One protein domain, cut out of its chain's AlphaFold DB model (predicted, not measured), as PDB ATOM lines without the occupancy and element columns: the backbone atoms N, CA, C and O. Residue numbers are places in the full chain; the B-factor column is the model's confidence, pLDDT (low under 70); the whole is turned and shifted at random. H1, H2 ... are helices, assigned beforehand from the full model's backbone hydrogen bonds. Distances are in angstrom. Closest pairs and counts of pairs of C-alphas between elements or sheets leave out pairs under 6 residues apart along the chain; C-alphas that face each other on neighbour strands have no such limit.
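This is residues 50 to 127 of the 376 residues of the protein "Hypothetical protein" of Rotaria sp. Silwood1 (UniProt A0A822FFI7). A hairpin of two helices, H1 and H2, has the longest helix, H4, crossing it steeply over one side, while H3 lies well away at the other end of the model, joined to the rest by two links, residues 82 to 85 from H2 and residues 98 to 108 to H4, with open space between them. Residues 82 to 87, leading into H3, stand free. The printed part has 78 residues with four named helices, H1 H2 H3 H4 in that order, and no named strand; its class is all helix. It is loose, with a radius of gyration of the C-alphas of 14.5 A and spans of 40 by 27 by 17 A.

H1, residues 50 to 61, begins with C-alpha 50 at (-53.469, -19.897, -31.220) and is 16.9 A long. H2, residues 67 to 81, is 21.1 A long. H3, residues 86 to 97, is 16.9 A long. H4, residues 109 to 127, is 27.7 A long and ends with C-alpha 127 at (-53.253, -4.160, -26.119).

H1 and H2 form a hairpin: they touch at a shallow tilt of 12 degrees, opposite ways, the closest C-alphas, of Leu 59 and Lys 70, 6.3 A apart. H2, with residues 69 to 73 alone, and H4, with 111 to 115 alone, only just touch, with 3 pairs of C-alphas within 8 A; the closest, of Leu 73 and Tyr 115, are 6.6 A apart. Their tilt is steep, 58 degrees, the same way. H1 and H4 are close but not clearly touching, the closest C-alphas, of Phe 55 and Met 118, 7.8 A apart. H3 is apart from H1, H2 and H4. Every O i to N i+4 pair is within hydrogen-bond range in H1, H2 and H3; in H4, 13 of 15 are.

The outline is only just elongated, and the farthest C-alphas, of Ala 98 and Glu 127, are 43.5 A apart. The printed part has no cut. The link from H3 to H4, 11 residues, is long; the other two are tight. Mean pLDDT of the printed part is 70.6, with residues 81 to 97, 99 to 105 and 120 to 127 among those under 70.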
ATOM      1  N   GLU A  50     -54.200 -21.012 -30.618       64.88
ATOM      2  CA  GLU A  50     -53.469 -19.897 -31.220       64.88
ATOM      3  C   GLU A  50     -52.370 -19.329 -30.307       64.88
ATOM      4  O   GLU A  50     -51.260 -19.095 -30.782       64.88
ATOM      5  N   GLU A  51     -52.613 -19.216 -28.997       70.44
ATOM      6  CA  GLU A  51     -51.618 -18.738 -28.022       70.44
ATOM      7  C   GLU A  51     -50.434 -19.704 -27.910       70.44
ATOM      8  O   GLU A  51     -49.273 -19.297 -27.880       70.44
ATOM      9  N   LEU A  52     -50.715 -21.010 -27.915       73.31
ATOM     10  CA  LEU A  52     -49.686 -22.047 -27.843       73.31
ATOM     11  C   LEU A  52     -48.833 -22.102 -29.122       73.31
ATOM     12  O   LEU A  52     -47.620 -22.314 -29.059       73.31
ATOM     13  N   LEU A  53     -49.448 -21.879 -30.287       75.00
ATOM     14  CA  LEU A  53     -48.743 -21.808 -31.570       75.00
ATOM     15  C   LEU A  53     -47.859 -20.563 -31.678       75.00
ATOM     16  O   LEU A  53     -46.758 -20.640 -32.229       75.00
ATOM     17  N   GLN A  54     -48.319 -19.431 -31.149       77.56
ATOM     18  CA  GLN A  54     -47.534 -18.204 -31.134       77.56
ATOM     19  C   GLN A  54     -46.355 -18.312 -30.151       77.56
ATOM     20  O   GLN A  54     -45.227 -17.993 -30.523       77.56
ATOM     21  N   PHE A  55     -46.562 -18.897 -28.968       81.00
ATOM     22  CA  PHE A  55     -45.482 -19.173 -28.014       81.00
ATOM     23  C   PHE A  55     -44.391 -20.087 -28.603       81.00
ATOM     24  O   PHE A  55     -43.194 -19.852 -28.431       81.00
ATOM     25  N   LEU A  56     -44.785 -21.109 -29.372       79.94
ATOM     26  CA  LEU A  56     -43.848 -21.971 -30.104       79.94
ATOM     27  C   LEU A  56     -43.026 -21.207 -31.148       79.94
ATOM     28  O   LEU A  56     -41.837 -21.485 -31.328       79.94
ATOM     29  N   ARG A  57     -43.646 -20.248 -31.840       80.19
ATOM     30  CA  ARG A  57     -42.968 -19.402 -32.827       80.19
ATOM     31  C   ARG A  57     -41.894 -18.539 -32.161       80.19
ATOM     32  O   ARG A  57     -40.780 -18.462 -32.683       80.19
ATOM     33  N   ASP A  58     -42.184 -17.984 -30.991       80.44
ATOM     34  CA  ASP A  58     -41.258 -17.138 -30.231       80.44
ATOM     35  C   ASP A  58     -40.092 -17.943 -29.633       80.44
ATOM     36  O   ASP A  58     -38.932 -17.524 -29.714       80.44
ATOM     37  N   LEU A  59     -40.355 -19.162 -29.141       82.06
ATOM     38  CA  LEU A  59     -39.304 -20.115 -28.753       82.06
ATOM     39  C   LEU A  59     -38.402 -20.500 -29.937       82.06
ATOM     40  O   LEU A  59     -37.189 -20.695 -29.774       82.06
ATOM     41  N   GLY A  60     -38.974 -20.594 -31.139       77.62
ATOM     42  CA  GLY A  60     -38.233 -20.819 -32.380       77.62
ATOM     43  C   GLY A  60     -37.260 -19.680 -32.703       77.62
ATOM     44  O   GLY A  60     -36.124 -19.944 -33.095       77.62
ATOM     45  N   GLN A  61     -37.671 -18.431 -32.468       79.06
ATOM     46  CA  GLN A  61     -36.873 -17.226 -32.738       79.06
ATOM     47  C   GLN A  61     -35.803 -16.938 -31.672       79.06
ATOM     48  O   GLN A  61     -34.807 -16.273 -31.961       79.06
ATOM     49  N   ALA A  62     -35.959 -17.455 -30.451       76.25
ATOM     50  CA  ALA A  62     -34.980 -17.294 -29.379       76.25
ATOM     51  C   ALA A  62     -33.717 -18.150 -29.627       76.25
ATOM     52  O   ALA A  62     -33.640 -19.311 -29.226       76.25
ATOM     53  N   THR A  63     -32.704 -17.598 -30.299       69.94
ATOM     54  CA  THR A  63     -31.445 -18.299 -30.640       69.94
ATOM     55  C   THR A  63     -30.487 -18.497 -29.459       69.94
ATOM     56  O   THR A  63     -29.523 -19.248 -29.577       69.94
ATOM     57  N   THR A  64     -30.749 -17.855 -28.320       76.38
ATOM     58  CA  THR A  64     -29.899 -17.873 -27.117       76.38
ATOM     59  C   THR A  64     -30.201 -19.020 -26.148       76.38
ATOM     60  O   THR A  64     -29.433 -19.236 -25.215       76.38
ATOM     61  N   LEU A  65     -31.307 -19.742 -26.348       80.31
ATOM     62  CA  LEU A  65     -31.762 -20.829 -25.477       80.31
ATOM     63  C   LEU A  65     -31.330 -22.195 -26.018       80.31
ATOM     64  O   LEU A  65     -31.445 -22.451 -27.221       80.31
ATOM     65  N   SER A  66     -30.901 -23.093 -25.124       84.62
ATOM     66  CA  SER A  66     -30.650 -24.496 -25.467       84.62
ATOM     67  C   SER A  66     -31.943 -25.186 -25.915       84.62
ATOM     68  O   SER A  66     -33.043 -24.806 -25.513       84.62
ATOM     69  N   LEU A  67     -31.823 -26.238 -26.729       79.25
ATOM     70  CA  LEU A  67     -32.967 -27.052 -27.149       79.25
ATOM     71  C   LEU A  67     -33.708 -27.655 -25.939       79.25
ATOM     72  O   LEU A  67     -34.932 -27.766 -25.952       79.25
ATOM     73  N   GLU A  68     -32.963 -27.999 -24.887       80.62
ATOM     74  CA  GLU A  68     -33.499 -28.538 -23.635       80.62
ATOM     75  C   GLU A  68     -34.299 -27.483 -22.856       80.62
ATOM     76  O   GLU A  68     -35.421 -27.751 -22.430       80.62
ATOM     77  N   ASP A  69     -33.786 -26.252 -22.768       81.88
ATOM     78  CA  ASP A  69     -34.469 -25.134 -22.106       81.88
ATOM     79  C   ASP A  69     -35.775 -24.770 -22.827       81.88
ATOM     80  O   ASP A  69     -36.804 -24.519 -22.196       81.88
ATOM     81  N   LYS A  70     -35.766 -24.802 -24.167       79.12
ATOM     82  CA  LYS A  70     -36.967 -24.587 -24.992       79.12
ATOM     83  C   LYS A  70     -38.021 -25.666 -24.759       79.12
ATOM     84  O   LYS A  70     -39.205 -25.349 -24.675       79.12
ATOM     85  N   ALA A  71     -37.603 -26.926 -24.636       77.75
ATOM     86  CA  ALA A  71     -38.509 -28.036 -24.358       77.75
ATOM     87  C   ALA A  71     -39.146 -27.917 -22.964       77.75
ATOM     88  O   ALA A  71     -40.346 -28.154 -22.824       77.75
ATOM     89  N   GLN A  72     -38.382 -27.492 -21.951       81.06
ATOM     90  CA  GLN A  72     -38.903 -27.267 -20.597       81.06
ATOM     91  C   GLN A  72     -39.914 -26.112 -20.550       81.06
ATOM     92  O   GLN A  72     -40.983 -26.261 -19.956       81.06
ATOM     93  N   LEU A  73     -39.620 -24.993 -21.221       81.12
ATOM     94  CA  LEU A  73     -40.533 -23.848 -21.330       81.12
ATOM     95  C   LEU A  73     -41.836 -24.215 -22.054       81.12
ATOM     96  O   LEU A  73     -42.921 -23.828 -21.622       81.12
ATOM     97  N   PHE A  74     -41.741 -24.999 -23.129       80.62
ATOM     98  CA  PHE A  74     -42.914 -25.478 -23.856       80.62
ATOM     99  C   PHE A  74     -43.758 -26.453 -23.030       80.62
ATOM    100  O   PHE A  74     -44.980 -26.319 -22.984       80.62
ATOM    101  N   ALA A  75     -43.123 -27.401 -22.339       77.75
ATOM    102  CA  ALA A  75     -43.818 -28.350 -21.474       77.75
ATOM    103  C   ALA A  75     -44.573 -27.641 -20.338       77.75
ATOM    104  O   ALA A  75     -45.703 -28.023 -20.029       77.75
ATOM    105  N   ALA A  76     -43.993 -26.581 -19.768       79.75
ATOM    106  CA  ALA A  76     -44.665 -25.748 -18.776       79.75
ATOM    107  C   ALA A  76     -45.911 -25.060 -19.361       79.75
ATOM    108  O   ALA A  76     -47.004 -25.237 -18.816       79.75
ATOM    109  N   LYS A  77     -45.789 -24.394 -20.521       80.19
ATOM    110  CA  LYS A  77     -46.926 -23.725 -21.187       80.19
ATOM    111  C   LYS A  77     -48.038 -24.698 -21.575       80.19
ATOM    112  O   LYS A  77     -49.223 -24.402 -21.428       80.19
ATOM    113  N   LEU A  78     -47.666 -25.884 -22.053       77.56
ATOM    114  CA  LEU A  78     -48.610 -26.941 -22.402       77.56
ATOM    115  C   LEU A  78     -49.352 -27.452 -21.161       77.56
ATOM    116  O   LEU A  78     -50.562 -27.634 -21.198       77.56
ATOM    117  N   SER A  79     -48.648 -27.647 -20.047       72.00
ATOM    118  CA  SER A  79     -49.276 -28.106 -18.805       72.00
ATOM    119  C   SER A  79     -50.220 -27.084 -18.170       72.00
ATOM    120  O   SER A  79     -51.184 -27.476 -17.518       72.00
ATOM    121  N   GLU A  80     -49.967 -25.790 -18.376       71.81
ATOM    122  CA  GLU A  80     -50.844 -24.715 -17.906       71.81
ATOM    123  C   GLU A  80     -52.078 -24.537 -18.801       71.81
ATOM    124  O   GLU A  80     -53.153 -24.199 -18.313       71.81
ATOM    125  N   SER A  81     -51.935 -24.779 -20.105       69.31
ATOM    126  CA  SER A  81     -53.023 -24.614 -21.078       69.31
ATOM    127  C   SER A  81     -53.968 -25.817 -21.171       69.31
ATOM    128  O   SER A  81     -55.055 -25.685 -21.727       69.31
ATOM    129  N   MET A  82     -53.597 -26.984 -20.641       64.69
ATOM    130  CA  MET A  82     -54.450 -28.178 -20.662       64.69
ATOM    131  C   MET A  82     -55.536 -28.123 -19.569       64.69
ATOM    132  O   MET A  82     -55.225 -27.785 -18.425       64.69
ATOM    133  N   PRO A  83     -56.792 -28.512 -19.870       57.22
ATOM    134  CA  PRO A  83     -57.866 -28.536 -18.878       57.22
ATOM    135  C   PRO A  83     -57.571 -29.561 -17.778       57.22
ATOM    136  O   PRO A  83     -57.203 -30.707 -18.066       57.22
ATOM    137  N   ARG A  84     -57.748 -29.163 -16.511       60.34
ATOM    138  CA  ARG A  84     -57.502 -30.040 -15.362       60.34
ATOM    139  C   ARG A  84     -58.753 -30.841 -14.997       60.34
ATOM    140  O   ARG A  84     -59.860 -30.319 -14.951       60.34
ATOM    141  N   THR A  85     -58.601 -32.137 -14.719       57.44
ATOM    142  CA  THR A  85     -59.719 -32.995 -14.270       57.44
ATOM    143  C   THR A  85     -59.760 -33.121 -12.744       57.44
ATOM    144  O   THR A  85     -58.729 -33.051 -12.074       57.44
ATOM    145  N   ARG A  86     -60.938 -33.404 -12.160       51.19
ATOM    146  CA  ARG A  86     -61.094 -33.628 -10.699       51.19
ATOM    147  C   ARG A  86     -60.134 -34.700 -10.158       51.19
ATOM    148  O   ARG A  86     -59.655 -34.592  -9.033       51.19
ATOM    149  N   MET A  87     -59.823 -35.717 -10.963       52.75
ATOM    150  CA  MET A  87     -58.848 -36.758 -10.621       52.75
ATOM    151  C   MET A  87     -57.416 -36.215 -10.528       52.75
ATOM    152  O   MET A  87     -56.686 -36.600  -9.620       52.75
ATOM    153  N   GLN A  88     -57.019 -35.289 -11.404       58.31
ATOM    154  CA  GLN A  88     -55.678 -34.693 -11.381       58.31
ATOM    155  C   GLN A  88     -55.437 -33.878 -10.104       58.31
ATOM    156  O   GLN A  88     -54.396 -34.057  -9.476       58.31
ATOM    157  N   TYR A  89     -56.421 -33.094  -9.650       58.78
ATOM    158  CA  TYR A  89     -56.344 -32.379  -8.369       58.78
ATOM    159  C   TYR A  89     -56.218 -33.322  -7.163       58.78
ATOM    160  O   TYR A  89     -55.435 -33.061  -6.250       58.78
ATOM    161  N   ARG A  90     -56.941 -34.454  -7.158       59.06
ATOM    162  CA  ARG A  90     -56.838 -35.468  -6.088       59.06
ATOM    163  C   ARG A  90     -55.451 -36.108  -6.050       59.06
ATOM    164  O   ARG A  90     -54.885 -36.274  -4.969       59.06
ATOM    165  N   ILE A  91     -54.898 -36.453  -7.212       63.06
ATOM    166  CA  ILE A  91     -53.572 -37.079  -7.320       63.06
ATOM    167  C   ILE A  91     -52.474 -36.081  -6.931       63.06
ATOM    168  O   ILE A  91     -51.536 -36.441  -6.225       63.06
ATOM    169  N   GLU A  92     -52.592 -34.820  -7.344       64.62
ATOM    170  CA  GLU A  92     -51.658 -33.764  -6.951       64.62
ATOM    171  C   GLU A  92     -51.699 -33.519  -5.436       64.62
ATOM    172  O   GLU A  92     -50.660 -33.591  -4.779       64.62
ATOM    173  N   GLY A  93     -52.894 -33.344  -4.862       63.06
ATOM    174  CA  GLY A  93     -53.072 -33.125  -3.424       63.06
ATOM    175  C   GLY A  93     -52.520 -34.272  -2.575       63.06
ATOM    176  O   GLY A  93     -51.769 -34.047  -1.629       63.06
ATOM    177  N   THR A  94     -52.816 -35.518  -2.947       64.31
ATOM    178  CA  THR A  94     -52.287 -36.704  -2.249       64.31
ATOM    179  C   THR A  94     -50.769 -36.838  -2.382       64.31
ATOM    180  O   THR A  94     -50.105 -37.163  -1.397       64.31
ATOM    181  N   ARG A  95     -50.184 -36.523  -3.546       65.06
ATOM    182  CA  ARG A  95     -48.720 -36.508  -3.729       65.06
ATOM    183  C   ARG A  95     -48.042 -35.422  -2.904       65.06
ATOM    184  O   ARG A  95     -47.011 -35.712  -2.307       65.06
ATOM    185  N   MET A  96     -48.609 -34.218  -2.823       65.19
ATOM    186  CA  MET A  96     -48.060 -33.138  -1.992       65.19
ATOM    187  C   MET A  96     -48.079 -33.506  -0.502       65.19
ATOM    188  O   MET A  96     -47.102 -33.253   0.199       65.19
ATOM    189  N   LEU A  97     -49.141 -34.170  -0.036       65.00
ATOM    190  CA  LEU A  97     -49.252 -34.658   1.345       65.00
ATOM    191  C   LEU A  97     -48.286 -35.816   1.649       65.00
ATOM    192  O   LEU A  97     -47.777 -35.912   2.762       65.00
ATOM    193  N   ALA A  98     -47.999 -36.669   0.663       71.25
ATOM    194  CA  ALA A  98     -47.083 -37.805   0.790       71.25
ATOM    195  C   ALA A  98     -45.609 -37.466   0.473       71.25
ATOM    196  O   ALA A  98     -44.775 -38.368   0.399       71.25
ATOM    197  N   GLY A  99     -45.273 -36.189   0.247       66.94
ATOM    198  CA  GLY A  99     -43.910 -35.748  -0.087       66.94
ATOM    199  C   GLY A  99     -43.434 -36.126  -1.498       66.94
ATOM    200  O   GLY A  99     -42.238 -36.081  -1.791       66.94
ATOM    201  N   GLY A 100     -44.347 -36.512  -2.390       68.81
ATOM    202  CA  GLY A 100     -44.063 -36.805  -3.790       68.81
ATOM    203  C   GLY A 100     -43.794 -35.542  -4.615       68.81
ATOM    204  O   GLY A 100     -44.349 -34.474  -4.360       68.81
ATOM    205  N   LYS A 101     -42.963 -35.662  -5.660       66.62
ATOM    206  CA  LYS A 101     -42.710 -34.560  -6.608       66.62
ATOM    207  C   LYS A 101     -43.996 -34.169  -7.346       66.62
ATOM    208  O   LYS A 101     -44.805 -35.052  -7.659       66.62
ATOM    209  N   SER A 102     -44.140 -32.880  -7.667       64.00
ATOM    210  CA  SER A 102     -45.229 -32.382  -8.520       64.00
ATOM    211  C   SER A 102     -45.263 -33.138  -9.852       64.00
ATOM    212  O   SER A 102     -44.229 -33.581 -10.356       64.00
ATOM    213  N   LEU A 103     -46.468 -33.331 -10.386       64.31
ATOM    214  CA  LEU A 103     -46.684 -33.916 -11.711       64.31
ATOM    215  C   LEU A 103     -46.262 -32.966 -12.837       64.31
ATOM    216  O   LEU A 103     -46.090 -33.405 -13.972       64.31
ATOM    217  N   PHE A 104     -46.083 -31.686 -12.519       65.06
ATOM    218  CA  PHE A 104     -45.747 -30.645 -13.473       65.06
ATOM    219  C   PHE A 104     -44.243 -30.353 -13.472       65.06
ATOM    220  O   PHE A 104     -43.594 -30.434 -12.422       65.06
ATOM    221  N   PRO A 105     -43.667 -30.026 -14.642       66.00
ATOM    222  CA  PRO A 105     -42.259 -29.675 -14.738       66.00
ATOM    223  C   PRO A 105     -41.987 -28.420 -13.901       66.00
ATOM    224  O   PRO A 105     -42.558 -27.362 -14.145       66.00
ATOM    225  N   ASN A 106     -41.112 -28.535 -12.899       72.44
ATOM    226  CA  ASN A 106     -40.669 -27.381 -12.126       72.44
ATOM    227  C   ASN A 106     -39.546 -26.675 -12.895       72.44
ATOM    228  O   ASN A 106     -38.455 -27.226 -13.042       72.44
ATOM    229  N   LEU A 107     -39.833 -25.482 -13.412       77.94
ATOM    230  CA  LEU A 107     -38.860 -24.673 -14.139       77.94
ATOM    231  C   LEU A 107     -37.794 -24.128 -13.170       77.94
ATOM    232  O   LEU A 107     -38.156 -23.558 -12.139       77.94
ATOM    233  N   PRO A 108     -36.493 -24.228 -13.497       82.06
ATOM    234  CA  PRO A 108     -35.439 -23.480 -12.816       82.06
ATOM    235  C   PRO A 108     -35.731 -21.972 -12.816       82.06
ATOM    236  O   PRO A 108     -36.269 -21.449 -13.789       82.06
ATOM    237  N   GLU A 109     -35.311 -21.254 -11.772       80.12
ATOM    238  CA  GLU A 109     -35.582 -19.815 -11.565       80.12
ATOM    239  C   GLU A 109     -35.246 -18.946 -12.793       80.12
ATOM    240  O   GLU A 109     -36.033 -18.101 -13.212       80.12
ATOM    241  N   LYS A 110     -34.128 -19.250 -13.467       80.38
ATOM    242  CA  LYS A 110     -33.718 -18.583 -14.715       80.38
ATOM    243  C   LYS A 110     -34.716 -18.769 -15.862       80.38
ATOM    244  O   LYS A 110     -34.906 -17.859 -16.659       80.38
ATOM    245  N   LEU A 111     -35.339 -19.943 -15.971       80.81
ATOM    246  CA  LEU A 111     -36.342 -20.215 -17.001       80.81
ATOM    247  C   LEU A 111     -37.714 -19.648 -16.617       80.81
ATOM    248  O   LEU A 111     -38.463 -19.261 -17.505       80.81
ATOM    249  N   GLN A 112     -38.023 -19.511 -15.324       80.88
ATOM    250  CA  GLN A 112     -39.243 -18.830 -14.867       80.88
ATOM    251  C   GLN A 112     -39.244 -17.340 -15.246       80.88
ATOM    252  O   GLN A 112     -40.256 -16.808 -15.708       80.88
ATOM    253  N   GLU A 113     -38.103 -16.659 -15.125       80.56
ATOM    254  CA  GLU A 113     -37.967 -15.255 -15.537       80.56
ATOM    255  C   GLU A 113     -38.160 -15.081 -17.056       80.56
ATOM    256  O   GLU A 113     -38.826 -14.154 -17.521       80.56
ATOM    257  N   ILE A 114     -37.642 -16.024 -17.846       79.75
ATOM    258  CA  ILE A 114     -37.805 -16.032 -19.305       79.75
ATOM    259  C   ILE A 114     -39.256 -16.334 -19.690       79.75
ATOM    260  O   ILE A 114     -39.810 -15.640 -20.544       79.75
ATOM    261  N   TYR A 115     -39.882 -17.308 -19.026       78.62
ATOM    262  CA  TYR A 115     -41.290 -17.662 -19.210       78.62
ATOM    263  C   TYR A 115     -42.201 -16.452 -18.975       78.62
ATOM    264  O   TYR A 115     -42.932 -16.037 -19.871       78.62
ATOM    265  N   THR A 116     -42.066 -15.800 -17.817       78.81
ATOM    266  CA  THR A 116     -42.869 -14.619 -17.455       78.81
ATOM    267  C   THR A 116     -42.618 -13.422 -18.373       78.81
ATOM    268  O   THR A 116     -43.530 -12.636 -18.632       78.81
ATOM    269  N   THR A 117     -41.402 -13.275 -18.907       78.88
ATOM    270  CA  THR A 117     -41.073 -12.230 -19.889       78.88
ATOM    271  C   THR A 117     -41.724 -12.496 -21.250       78.88
ATOM    272  O   THR A 117     -42.174 -11.552 -21.901       78.88
ATOM    273  N   MET A 118     -41.789 -13.757 -21.690       72.56
ATOM    274  CA  MET A 118     -42.464 -14.152 -22.934       72.56
ATOM    275  C   MET A 118     -43.985 -14.002 -22.824       72.56
ATOM    276  O   MET A 118     -44.603 -13.446 -23.727       72.56
ATOM    277  N   GLU A 119     -44.581 -14.375 -21.690       71.44
ATOM    278  CA  GLU A 119     -46.013 -14.153 -21.445       71.44
ATOM    279  C   GLU A 119     -46.384 -12.671 -21.443       71.44
ATOM    280  O   GLU A 119     -47.366 -12.278 -22.072       71.44
ATOM    281  N   ARG A 120     -45.552 -11.822 -20.819       68.50
ATOM    282  CA  ARG A 120     -45.780 -10.370 -20.805       68.50
ATOM    283  C   ARG A 120     -45.800  -9.756 -22.207       68.50
ATOM    284  O   ARG A 120     -46.531  -8.792 -22.432       68.50
ATOM    285  N   ARG A 121     -45.016 -10.289 -23.152       62.78
ATOM    286  CA  ARG A 121     -45.013  -9.813 -24.548       62.78
ATOM    287  C   ARG A 121     -46.327 -10.122 -25.262       62.78
ATOM    288  O   ARG A 121     -46.826  -9.234 -25.944       62.78
ATOM    289  N   HIS A 122     -46.918 -11.295 -25.033       58.19
ATOM    290  CA  HIS A 122     -48.226 -11.639 -25.601       58.19
ATOM    291  C   HIS A 122     -49.351 -10.749 -25.067       58.19
ATOM    292  O   HIS A 122     -50.154 -10.261 -25.853       58.19
ATOM    293  N   SER A 123     -49.346 -10.416 -23.772       53.12
ATOM    294  CA  SER A 123     -50.337  -9.483 -23.210       53.12
ATOM    295  C   SER A 123     -50.221  -8.044 -23.745       53.12
ATOM    296  O   SER A 123     -51.216  -7.331 -23.799       53.12
ATOM    297  N   ILE A 124     -49.028  -7.602 -24.174       51.28
ATOM    298  CA  ILE A 124     -48.808  -6.243 -24.718       51.28
ATOM    299  C   ILE A 124     -49.150  -6.164 -26.218       51.28
ATOM    300  O   ILE A 124     -49.492  -5.090 -26.718       51.28
ATOM    301  N   GLU A 125     -49.055  -7.271 -26.959       48.66
ATOM    302  CA  GLU A 125     -49.485  -7.326 -28.363       48.66
ATOM    303  C   GLU A 125     -51.015  -7.312 -28.502       48.66
ATOM    304  O   GLU A 125     -51.518  -6.641 -29.408       48.66
ATOM    305  N   ASP A 126     -51.741  -7.909 -27.550       46.41
ATOM    306  CA  ASP A 126     -53.205  -7.802 -27.454       46.41
ATOM    307  C   ASP A 126     -53.670  -6.359 -27.171       46.41
ATOM    308  O   ASP A 126     -54.659  -5.900 -27.742       46.41
ATOM    309  N   GLU A 127     -52.921  -5.573 -26.384       40.28
ATOM    310  CA  GLU A 127     -53.253  -4.160 -26.119       40.28
ATOM    311  C   GLU A 127     -53.035  -3.231 -27.328       40.28
ATOM    312  O   GLU A 127     -53.666  -2.175 -27.424       40.28
TER     313      GLU A 127